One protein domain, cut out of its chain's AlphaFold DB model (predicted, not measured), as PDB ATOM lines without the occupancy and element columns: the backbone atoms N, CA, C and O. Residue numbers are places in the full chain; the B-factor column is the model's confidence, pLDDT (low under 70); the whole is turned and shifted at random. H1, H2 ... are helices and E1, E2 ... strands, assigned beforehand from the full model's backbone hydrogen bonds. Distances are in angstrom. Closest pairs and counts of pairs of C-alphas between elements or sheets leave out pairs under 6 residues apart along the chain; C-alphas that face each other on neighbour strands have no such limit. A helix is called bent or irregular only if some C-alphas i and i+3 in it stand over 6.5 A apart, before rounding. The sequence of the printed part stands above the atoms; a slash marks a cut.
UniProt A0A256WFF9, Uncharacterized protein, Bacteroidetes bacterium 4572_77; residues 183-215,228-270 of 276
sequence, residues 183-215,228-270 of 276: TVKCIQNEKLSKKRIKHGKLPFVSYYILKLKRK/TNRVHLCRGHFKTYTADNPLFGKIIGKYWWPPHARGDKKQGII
ATOM      1  N   THR A 183     139.745 165.735 124.781       81.56
ATOM      2  CA  THR A 183     140.730 165.355 123.772       81.56
ATOM      3  C   THR A 183     140.024 164.892 122.503       81.56
ATOM      4  O   THR A 183     139.328 163.873 122.512       81.56
ATOM      5  N   VAL A 184     140.223 165.603 121.398       85.44
ATOM      6  CA  VAL A 184     139.803 165.157 120.065       85.44
ATOM      7  C   VAL A 184     141.008 164.544 119.365       85.44
ATOM      8  O   VAL A 184     142.032 165.199 119.182       85.44
ATOM      9  N   LYS A 185     140.888 163.272 118.983       84.75
ATOM     10  CA  LYS A 185     141.874 162.587 118.144       84.75
ATOM     11  C   LYS A 185     141.753 163.140 116.724       84.75
ATOM     12  O   LYS A 185     140.713 162.947 116.097       84.75
ATOM     13  N   CYS A 186     142.796 163.781 116.206       80.94
ATOM     14  CA  CYS A 186     142.843 164.134 114.790       80.94
ATOM     15  C   CYS A 186     143.170 162.877 113.986       80.94
ATOM     16  O   CYS A 186     144.273 162.333 114.080       80.94
ATOM     17  N   ILE A 187     142.185 162.381 113.239       79.88
ATOM     18  CA  ILE A 187     142.385 161.272 112.312       79.88
ATOM     19  C   ILE A 187     142.964 161.871 111.032       79.88
ATOM     20  O   ILE A 187     142.345 162.715 110.392       79.88
ATOM     21  N   GLN A 188     144.188 161.471 110.709       83.44
ATOM     22  CA  GLN A 188     144.882 161.884 109.495       83.44
ATOM     23  C   GLN A 188     144.169 161.298 108.272       83.44
ATOM     24  O   GLN A 188     143.690 160.164 108.312       83.44
ATOM     25  N   ASN A 189     144.136 162.038 107.164       88.62
ATOM     26  CA  ASN A 189     143.609 161.512 105.910       88.62
ATOM     27  C   ASN A 189     144.552 160.421 105.375       88.62
ATOM     28  O   ASN A 189     145.691 160.701 104.987       88.62
ATOM     29  N   GLU A 190     144.077 159.176 105.338       88.88
ATOM     30  CA  GLU A 190     144.875 158.020 104.916       88.88
ATOM     31  C   GLU A 190     145.452 158.179 103.508       88.88
ATOM     32  O   GLU A 190     146.579 157.751 103.256       88.88
ATOM     33  N   LYS A 191     144.724 158.838 102.597       91.75
ATOM     34  CA  LYS A 191     145.194 159.069 101.224       91.75
ATOM     35  C   LYS A 191     146.445 159.950 101.210       91.75
ATOM     36  O   LYS A 191     147.397 159.656 100.488       91.75
ATOM     37  N   LEU A 192     146.479 160.987 102.049       90.12
ATOM     38  CA  LEU A 192     147.639 161.876 102.168       90.12
ATOM     39  C   LEU A 192     148.822 161.174 102.842       90.12
ATOM     40  O   LEU A 192     149.959 161.348 102.407       90.12
ATOM     41  N   SER A 193     148.562 160.339 103.853       90.62
ATOM     42  CA  SER A 193     149.608 159.535 104.499       90.62
ATOM     43  C   SER A 193     150.248 158.554 103.509       90.62
ATOM     44  O   SER A 193     151.470 158.519 103.372       90.62
ATOM     45  N   LYS A 194     149.432 157.848 102.712       91.75
ATOM     46  CA  LYS A 194     149.904 156.959 101.637       91.75
ATOM     47  C   LYS A 194     150.734 157.711 100.593       91.75
ATOM     48  O   LYS A 194     151.779 157.214 100.180       91.75
ATOM     49  N   LYS A 195     150.321 158.923 100.198       94.38
ATOM     50  CA  LYS A 195     151.095 159.765  99.266       94.38
ATOM     51  C   LYS A 195     152.463 160.152  99.844       94.38
ATOM     52  O   LYS A 195     153.450 160.090  99.123       94.38
ATOM     53  N   ARG A 196     152.557 160.492 101.135       94.50
ATOM     54  CA  ARG A 196     153.843 160.798 101.797       94.50
ATOM     55  C   ARG A 196     154.793 159.607 101.819       94.50
ATOM     56  O   ARG A 196     155.958 159.786 101.477       94.50
ATOM     57  N   ILE A 197     154.279 158.422 102.149       92.56
ATOM     58  CA  ILE A 197     155.067 157.182 102.155       92.56
ATOM     59  C   ILE A 197     155.644 156.916 100.760       92.56
ATOM     60  O   ILE A 197     156.828 156.624 100.640       92.56
ATOM     61  N   LYS A 198     154.847 157.106  99.696       94.44
ATOM     62  CA  LYS A 198     155.328 156.977  98.307       94.44
ATOM     63  C   LYS A 198     156.468 157.941  97.961       94.44
ATOM     64  O   LYS A 198     157.282 157.626  97.108       94.44
ATOM     65  N   HIS A 199     156.539 159.095  98.622       94.44
ATOM     66  CA  HIS A 199     157.626 160.066  98.468       94.44
ATOM     67  C   HIS A 199     158.760 159.875  99.494       94.44
ATOM     68  O   HIS A 199     159.525 160.809  99.724       94.44
ATOM     69  N   GLY A 200     158.845 158.718 100.163       92.31
ATOM     70  CA  GLY A 200     159.892 158.420 101.149       92.31
ATOM     71  C   GLY A 200     159.795 159.228 102.449       92.31
ATOM     72  O   GLY A 200     160.729 159.237 103.245       92.31
ATOM     73  N   LYS A 201     158.678 159.927 102.687       93.12
ATOM     74  CA  LYS A 201     158.466 160.724 103.901       93.12
ATOM     75  C   LYS A 201     157.714 159.905 104.944       93.12
ATOM     76  O   LYS A 201     156.807 159.142 104.612       93.12
ATOM     77  N   LEU A 202     158.022 160.144 106.219       84.19
ATOM     78  CA  LEU A 202     157.316 159.510 107.333       84.19
ATOM     79  C   LEU A 202     155.799 159.781 107.261       84.19
ATOM     80  O   LEU A 202     155.389 160.906 106.906       84.19
ATOM     81  N   PRO A 203     154.965 158.772 107.592       82.69
ATOM     82  CA  PRO A 203     153.524 158.938 107.666       82.69
ATOM     83  C   PRO A 203     153.180 159.956 108.742       82.69
ATOM     84  O   PRO A 203     153.951 160.219 109.666       82.69
ATOM     85  N   PHE A 204     151.997 160.540 108.630       84.94
ATOM     86  CA  PHE A 204     151.592 161.493 109.638       84.94
ATOM     87  C   PHE A 204     151.331 160.822 110.992       84.94
ATOM     88  O   PHE A 204     150.633 159.809 111.083       84.94
ATOM     89  N   VAL A 205     151.837 161.442 112.056       82.19
ATOM     90  CA  VAL A 205     151.593 161.018 113.435       82.19
ATOM     91  C   VAL A 205     150.184 161.398 113.883       82.19
ATOM     92  O   VAL A 205     149.639 162.455 113.545       82.19
ATOM     93  N   SER A 206     149.574 160.500 114.656       77.38
ATOM     94  CA  SER A 206     148.319 160.782 115.347       77.38
ATOM     95  C   SER A 206     148.596 161.705 116.527       77.38
ATOM     96  O   SER A 206     149.341 161.317 117.422       77.38
ATOM     97  N   TYR A 207     147.936 162.856 116.588       80.94
ATOM     98  CA  TYR A 207     147.989 163.734 117.754       80.94
ATOM     99  C   TYR A 207     146.584 164.024 118.291       80.94
ATOM    100  O   TYR A 207     145.566 163.778 117.629       80.94
ATOM    101  N   TYR A 208     146.534 164.495 119.534       80.06
ATOM    102  CA  TYR A 208     145.303 164.875 120.214       80.06
ATOM    103  C   TYR A 208     145.283 166.385 120.391       80.06
ATOM    104  O   TYR A 208     146.263 166.967 120.840       80.06
ATOM    105  N   ILE A 209     144.152 167.003 120.069       82.00
ATOM    106  CA  ILE A 209     143.903 168.413 120.362       82.00
ATOM    107  C   ILE A 209     143.029 168.480 121.610       82.00
ATOM    108  O   ILE A 209     141.980 167.831 121.668       82.00
ATOM    109  N   LEU A 210     143.439 169.274 122.596       79.75
ATOM    110  CA  LEU A 210     142.588 169.636 123.726       79.75
ATOM    111  C   LEU A 210     141.590 170.695 123.247       79.75
ATOM    112  O   LEU A 210     141.960 171.828 122.961       79.75
ATOM    113  N   LYS A 211     140.319 170.313 123.115       81.25
ATOM    114  CA  LYS A 211     139.223 171.231 122.807       81.25
ATOM    115  C   LYS A 211     138.421 171.516 124.067       81.25
ATOM    116  O   LYS A 211     137.996 170.593 124.762       81.25
ATOM    117  N   LEU A 212     138.156 172.791 124.311       79.62
ATOM    118  CA  LEU A 212     137.208 173.231 125.327       79.62
ATOM    119  C   LEU A 212     135.783 172.987 124.804       79.62
ATOM    120  O   LEU A 212     135.339 173.629 123.851       79.62
ATOM    121  N   LYS A 213     135.061 172.033 125.396       66.56
ATOM    122  CA  LYS A 213     133.626 171.857 125.165       66.56
ATOM    123  C   LYS A 213     132.881 172.981 125.875       66.56
ATOM    124  O   LYS A 213     132.860 173.045 127.102       66.56
ATOM    125  N   ARG A 214     132.183 173.822 125.110       61.50
ATOM    126  CA  ARG A 214     131.015 174.527 125.655       61.50
ATOM    127  C   ARG A 214     130.022 173.454 126.103       61.50
ATOM    128  O   ARG A 214     129.754 172.536 125.331       61.50
ATOM    129  N   LYS A 215     129.544 173.522 127.350       52.66
ATOM    130  CA  LYS A 215     128.613 172.538 127.926       52.66
ATOM    131  C   LYS A 215     127.315 172.499 127.110       52.66
ATOM    132  O   LYS A 215     126.376 173.230 127.399       52.66
ATOM    133  N   THR A 228     142.423 148.314 125.243       77.62
ATOM    134  CA  THR A 228     142.111 148.860 123.909       77.62
ATOM    135  C   THR A 228     142.927 150.110 123.560       77.62
ATOM    136  O   THR A 228     142.741 150.719 122.507       77.62
ATOM    137  N   ASN A 229     143.842 150.520 124.441       82.06
ATOM    138  CA  ASN A 229     144.663 151.701 124.238       82.06
ATOM    139  C   ASN A 229     145.833 151.429 123.287       82.06
ATOM    140  O   ASN A 229     146.445 150.365 123.305       82.06
ATOM    141  N   ARG A 230     146.180 152.446 122.496       87.25
ATOM    142  CA  ARG A 230     147.380 152.462 121.650       87.25
ATOM    143  C   ARG A 230     148.657 152.354 122.472       87.25
ATOM    144  O   ARG A 230     148.698 152.829 123.610       87.25
ATOM    145  N   VAL A 231     149.699 151.801 121.855       91.88
ATOM    146  CA  VAL A 231     151.035 151.730 122.454       91.88
ATOM    147  C   VAL A 231     151.522 153.139 122.760       91.88
ATOM    148  O   VAL A 231     151.569 154.000 121.880       91.88
ATOM    149  N   HIS A 232     151.874 153.375 124.015       90.69
ATOM    150  CA  HIS A 232     152.483 154.611 124.482       90.69
ATOM    151  C   HIS A 232     153.504 154.300 125.574       90.69
ATOM    152  O   HIS A 232     153.413 153.274 126.252       90.69
ATOM    153  N   LEU A 233     154.474 155.195 125.744       90.00
ATOM    154  CA  LEU A 233     155.442 155.100 126.827       90.00
ATOM    155  C   LEU A 233     154.801 155.629 128.117       90.00
ATOM    156  O   LEU A 233     154.438 156.806 128.211       90.00
ATOM    157  N   CYS A 234     154.628 154.758 129.104       90.75
ATOM    158  CA  CYS A 234     154.273 155.157 130.457       90.75
ATOM    159  C   CYS A 234     155.532 155.661 131.167       90.75
ATOM    160  O   CYS A 234     156.589 155.034 131.092       90.75
ATOM    161  N   ARG A 235     155.417 156.789 131.873       90.50
ATOM    162  CA  ARG A 235     156.497 157.281 132.733       90.50
ATOM    163  C   ARG A 235     156.691 156.330 133.912       90.50
ATOM    164  O   ARG A 235     155.736 155.692 134.374       90.50
ATOM    165  N   GLY A 236     157.929 156.262 134.389       93.31
ATOM    166  CA  GLY A 236     158.224 155.553 135.621       93.31
ATOM    167  C   GLY A 236     157.448 156.175 136.780       93.31
ATOM    168  O   GLY A 236     157.250 157.392 136.817       93.31
ATOM    169  N   HIS A 237     156.936 155.337 137.669       95.94
ATOM    170  CA  HIS A 237     156.142 155.780 138.809       95.94
ATOM    171  C   HIS A 237     156.287 154.808 139.971       95.94
ATOM    172  O   HIS A 237     156.593 153.631 139.791       95.94
ATOM    173  N   PHE A 238     156.031 155.301 141.177       97.44
ATOM    174  CA  PHE A 238     155.920 154.434 142.335       97.44
ATOM    175  C   PHE A 238     154.541 153.796 142.391       97.44
ATOM    176  O   PHE A 238     153.530 154.464 142.165       97.44
ATOM    177  N   LYS A 239     154.506 152.519 142.756       97.25
ATOM    178  CA  LYS A 239     153.272 151.814 143.066       97.25
ATOM    179  C   LYS A 239     153.350 151.271 144.483       97.25
ATOM    180  O   LYS A 239     154.333 150.632 144.858       97.25
ATOM    181  N   THR A 240     152.315 151.574 145.252       97.75
ATOM    182  CA  THR A 240     152.179 151.147 146.641       97.75
ATOM    183  C   THR A 240     151.246 149.949 146.696       97.75
ATOM    184  O   THR A 240     150.163 149.983 146.113       97.75
ATOM    185  N   TYR A 241     151.680 148.908 147.392       97.94
ATOM    186  CA  TYR A 241     150.919 147.702 147.679       97.94
ATOM    187  C   TYR A 241     150.687 147.632 149.179       97.94
ATOM    188  O   TYR A 241     151.635 147.756 149.956       97.94
ATOM    189  N   THR A 242     149.424 147.495 149.567       98.00
ATOM    190  CA  THR A 242     148.972 147.468 150.962       98.00
ATOM    191  C   THR A 242     148.703 146.032 151.401       98.00
ATOM    192  O   THR A 242     148.719 145.119 150.577       98.00
ATOM    193  N   ALA A 243     148.437 145.824 152.693       97.94
ATOM    194  CA  ALA A 243     148.026 144.516 153.203       97.94
ATOM    195  C   ALA A 243     146.746 143.993 152.522       97.94
ATOM    196  O   ALA A 243     146.650 142.800 152.255       97.94
ATOM    197  N   ASP A 244     145.822 144.890 152.160       97.81
ATOM    198  CA  ASP A 244     144.573 144.535 151.470       97.81
ATOM    199  C   ASP A 244     144.775 144.220 149.981       97.81
ATOM    200  O   ASP A 244     143.958 143.542 149.361       97.81
ATOM    201  N   ASN A 245     145.851 144.735 149.374       96.75
ATOM    202  CA  ASN A 245     146.174 144.510 147.966       96.75
ATOM    203  C   ASN A 245     147.691 144.340 147.764       96.75
ATOM    204  O   ASN A 245     148.361 145.241 147.235       96.75
ATOM    205  N   PRO A 246     148.251 143.206 148.217       97.69
ATOM    206  CA  PRO A 246     149.679 142.949 148.151       97.69
ATOM    207  C   PRO A 246     150.116 142.549 146.734       97.69
ATOM    208  O   PRO A 246     149.401 141.877 145.985       97.69
ATOM    209  N   LEU A 247     151.342 142.911 146.359       96.44
ATOM    210  CA  LEU A 247     151.944 142.487 145.099       96.44
ATOM    211  C   LEU A 247     152.148 140.964 145.124       96.44
ATOM    212  O   LEU A 247     152.726 140.415 146.064       96.44
ATOM    213  N   PHE A 248     151.643 140.275 144.097       96.31
ATOM    214  CA  PHE A 248     151.624 138.806 144.013       96.31
ATOM    215  C   PHE A 248     151.000 138.113 145.238       96.31
ATOM    216  O   PHE A 248     151.370 136.991 145.575       96.31
ATOM    217  N   GLY A 249     150.074 138.782 145.932       97.00
ATOM    218  CA  GLY A 249     149.391 138.201 147.086       97.00
ATOM    219  C   GLY A 249     150.186 138.237 148.397       97.00
ATOM    220  O   GLY A 249     149.646 137.831 149.418       97.00
ATOM    221  N   LYS A 250     151.451 138.691 148.401       97.56
ATOM    222  CA  LYS A 250     152.322 138.596 149.595       97.56
ATOM    223  C   LYS A 250     153.162 139.836 149.889       97.56
ATOM    224  O   LYS A 250     153.503 140.088 151.037       97.56
ATOM    225  N   ILE A 251     153.543 140.587 148.863       97.94
ATOM    226  CA  ILE A 251     154.572 141.616 148.980       97.94
ATOM    227  C   ILE A 251     153.911 142.976 149.238       97.94
ATOM    228  O   ILE A 251     153.162 143.483 148.401       97.94
ATOM    229  N   ILE A 252     154.202 143.571 150.394       98.25
ATOM    230  CA  ILE A 252     153.677 144.872 150.829       98.25
ATOM    231  C   ILE A 252     154.813 145.890 150.777       98.25
ATOM    232  O   ILE A 252     155.925 145.610 151.220       98.25
ATOM    233  N   GLY A 253     154.539 147.078 150.241       98.12
ATOM    234  CA  GLY A 253     155.535 148.141 150.149       98.12
ATOM    235  C   GLY A 253     155.342 149.060 148.951       98.12
ATOM    236  O   GLY A 253     154.387 148.945 148.181       98.12
ATOM    237  N   LYS A 254     156.271 150.003 148.791       98.00
ATOM    238  CA  LYS A 254     156.308 150.953 147.679       98.00
ATOM    239  C   LYS A 254     157.479 150.607 146.770       98.00
ATOM    240  O   LYS A 254     158.624 150.688 147.200       98.00
ATOM    241  N   TYR A 255     157.197 150.271 145.514       97.81
ATOM    242  CA  TYR A 255     158.235 149.922 144.541       97.81
ATOM    243  C   TYR A 255     158.200 150.859 143.343       97.81
ATOM    244  O   TYR A 255     157.154 151.403 142.975       97.81
ATOM    245  N   TRP A 256     159.370 151.067 142.751       96.94
ATOM    246  CA  TRP A 256     159.533 151.849 141.537       96.94
ATOM    247  C   TRP A 256     159.253 150.983 140.308       96.94
ATOM    248  O   TRP A 256     159.902 149.959 140.107       96.94
ATOM    249  N   TRP A 257     158.314 151.411 139.466       96.81
ATOM    250  CA  TRP A 257     158.138 150.865 138.124       96.81
ATOM    251  C   TRP A 257     158.920 151.723 137.140       96.81
ATOM    252  O   TRP A 257     158.604 152.910 137.015       96.81
ATOM    253  N   PRO A 258     159.894 151.161 136.407       96.62
ATOM    254  CA  PRO A 258     160.600 151.914 135.387       96.62
ATOM    255  C   PRO A 258     159.653 152.306 134.237       96.62
ATOM    256  O   PRO A 258     158.588 151.693 134.050       96.62
ATOM    257  N   PRO A 259     160.025 153.332 133.448       95.50
ATOM    258  CA  PRO A 259     159.325 153.646 132.212       95.50
ATOM    259  C   PRO A 259     159.204 152.405 131.321       95.50
ATOM    260  O   PRO A 259     160.173 151.674 131.131       95.50
ATOM    261  N   HIS A 260     158.016 152.157 130.776       94.56
ATOM    262  CA  HIS A 260     157.750 150.994 129.928       94.56
ATOM    263  C   HIS A 260     156.672 151.306 128.890       94.56
ATOM    264  O   HIS A 260     155.871 152.228 129.053       94.56
ATOM    265  N   ALA A 261     156.642 150.535 127.807       92.75
ATOM    266  CA  ALA A 261     155.597 150.641 126.798       92.75
ATOM    267  C   ALA A 261     154.339 149.877 127.242       92.75
ATOM    268  O   ALA A 261     154.425 148.729 127.676       92.75
ATOM    269  N   ARG A 262     153.163 150.497 127.104       91.00
ATOM    270  CA  ARG A 262     151.858 149.877 127.390       91.00
ATOM    271  C   ARG A 262     150.879 150.130 126.248       91.00
ATOM    272  O   ARG A 262     150.849 151.226 125.696       91.00
ATOM    273  N   GLY A 263     150.039 149.143 125.944       90.50
ATOM    274  CA  GLY A 263     148.971 149.224 124.940       90.50
ATOM    275  C   GLY A 263     149.067 148.123 123.884       90.50
ATOM    276  O   GLY A 263     150.004 147.331 123.889       90.50
ATOM    277  N   ASP A 264     148.093 148.081 122.980       87.81
ATOM    278  CA  ASP A 264     148.036 147.124 121.875       87.81
ATOM    279  C   ASP A 264     148.670 147.716 120.607       87.81
ATOM    280  O   ASP A 264     148.252 148.765 120.101       87.81
ATOM    281  N   LYS A 265     149.678 147.017 120.065       85.94
ATOM    282  CA  LYS A 265     150.385 147.400 118.834       85.94
ATOM    283  C   LYS A 265     149.442 147.475 117.635       85.94
ATOM    284  O   LYS A 265     149.641 148.341 116.782       85.94
ATOM    285  N   LYS A 266     148.391 146.644 117.589       85.19
ATOM    286  CA  LYS A 266     147.391 146.658 116.505       85.19
ATOM    287  C   LYS A 266     146.609 147.969 116.457       85.19
ATOM    288  O   LYS A 266     146.197 148.394 115.384       85.19
ATOM    289  N   GLN A 267     146.450 148.642 117.596       80.56
ATOM    290  CA  GLN A 267     145.764 149.932 117.661       80.56
ATOM    291  C   GLN A 267     146.652 151.089 117.168       80.56
ATOM    292  O   GLN A 267     146.137 152.168 116.866       80.56
ATOM    293  N   GLY A 268     147.971 150.887 117.067       84.31
ATOM    294  CA  GLY A 268     148.969 151.880 116.657       84.31
ATOM    295  C   GLY A 268     149.788 152.450 117.822       84.31
ATOM    296  O   GLY A 268     149.571 152.104 118.981       84.31
ATOM    297  N   ILE A 269     150.730 153.346 117.507       86.75
ATOM    298  CA  ILE A 269     151.667 153.961 118.465       86.75
ATOM    299  C   ILE A 269     151.343 155.454 118.618       86.75
ATOM    300  O   ILE A 269     151.041 156.137 117.637       86.75
ATOM    301  N   ILE A 270     151.386 155.962 119.849       79.94
ATOM    302  CA  ILE A 270     151.318 157.392 120.162       79.94
ATOM    303  C   ILE A 270     152.719 157.845 120.582       79.94
ATOM    304  O   ILE A 270     153.172 157.499 121.673       79.94
TER     305      ILE A 270
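AT A GLANCE: This is residues 183 to 215 and 228 to 270 of the 276 residues of an uncharacterized protein of Bacteroidetes bacterium 4572_77 (UniProt A0A256WFF9). This is an open, extended shape of two pieces: a loop of chain that goes out from E1 to the helix H1 and comes back to E2 beside E1, and a two-stranded ribbon, sharply bent. In the ribbon E3 and E4 make one side and E5 and E6 the other, with the hairpin of E4 and E5 at one end and E7 beside E3 at the other; H1 and that hairpin lie toward opposite ends of the longest axis. The printed part has 76 residues, in the order E1 H1 E2 E3 E4 E5 E6 E7, mixed helices and strands. The three sheets are E1 - E2 and E4 - E5, both antiparallel, and E6 - E3 - E7, mixed. The radius of gyration of the C-alphas is 19.3 A, and the outline is flat, 56 by 39 by 18 A.

HOW THE PARTS SIT: Start at E1, residues 183 to 185, which is antiparallel to E2, residues 208 to 212, at 139 degrees; N 184 and O 209 are 2.9 A apart. Between them find H1, residues 190 to 198, where every O i to N i+4 pair is within hydrogen-bond range. Past the cut, look at E3, residues 230 to 234; it is apart from E1, H1 and E2. It runs on into E4, residues 237 to 241, at 88 degrees. E4 forms a hairpin with E5, residues 253 to 257, at 151 degrees, with N 241 and O 253 2.8 A apart. E5 runs on into E6, residues 260 to 262, at 85 degrees. The pairing of E3 is staggered: its residues 232 to 234 pair with antiparallel E6, N 234 to O 260 being 2.8 A. Its residues 230 to 231 pair with E7, residues 264 to 269, parallel at 67 degrees, N 231 to O 268 being 2.9 A. E6 and E7 meet only through their link.

IN THESE COORDINATES: Find C-alpha 183 at (140.730, 165.355, 123.772), where E1 begins its 6.4 A. H1 starts at C-alpha 190, (144.875, 158.020, 104.916), and runs 12.4 A. E2 covers 12.7 A, E3 11.5 A, E4 13.1 A, E5 12.6 A and E6 6.5 A. E7 spans 8.5 A and ends at C-alpha 269, (151.667, 153.961, 118.465).

THE WHOLE: The C-alphas of His 199 and Ala 243 are the two farthest apart, 57.7 A. Residues 216 to 227 are not printed, and C-alphas 215 and 228 are 27.5 A apart across that cut. Of the links that are printed whole, E4 to E5 is long, with 11 residues. The mean pLDDT of the printed part is 89.0; look for values under 70 at residues 213 to 215 of this model.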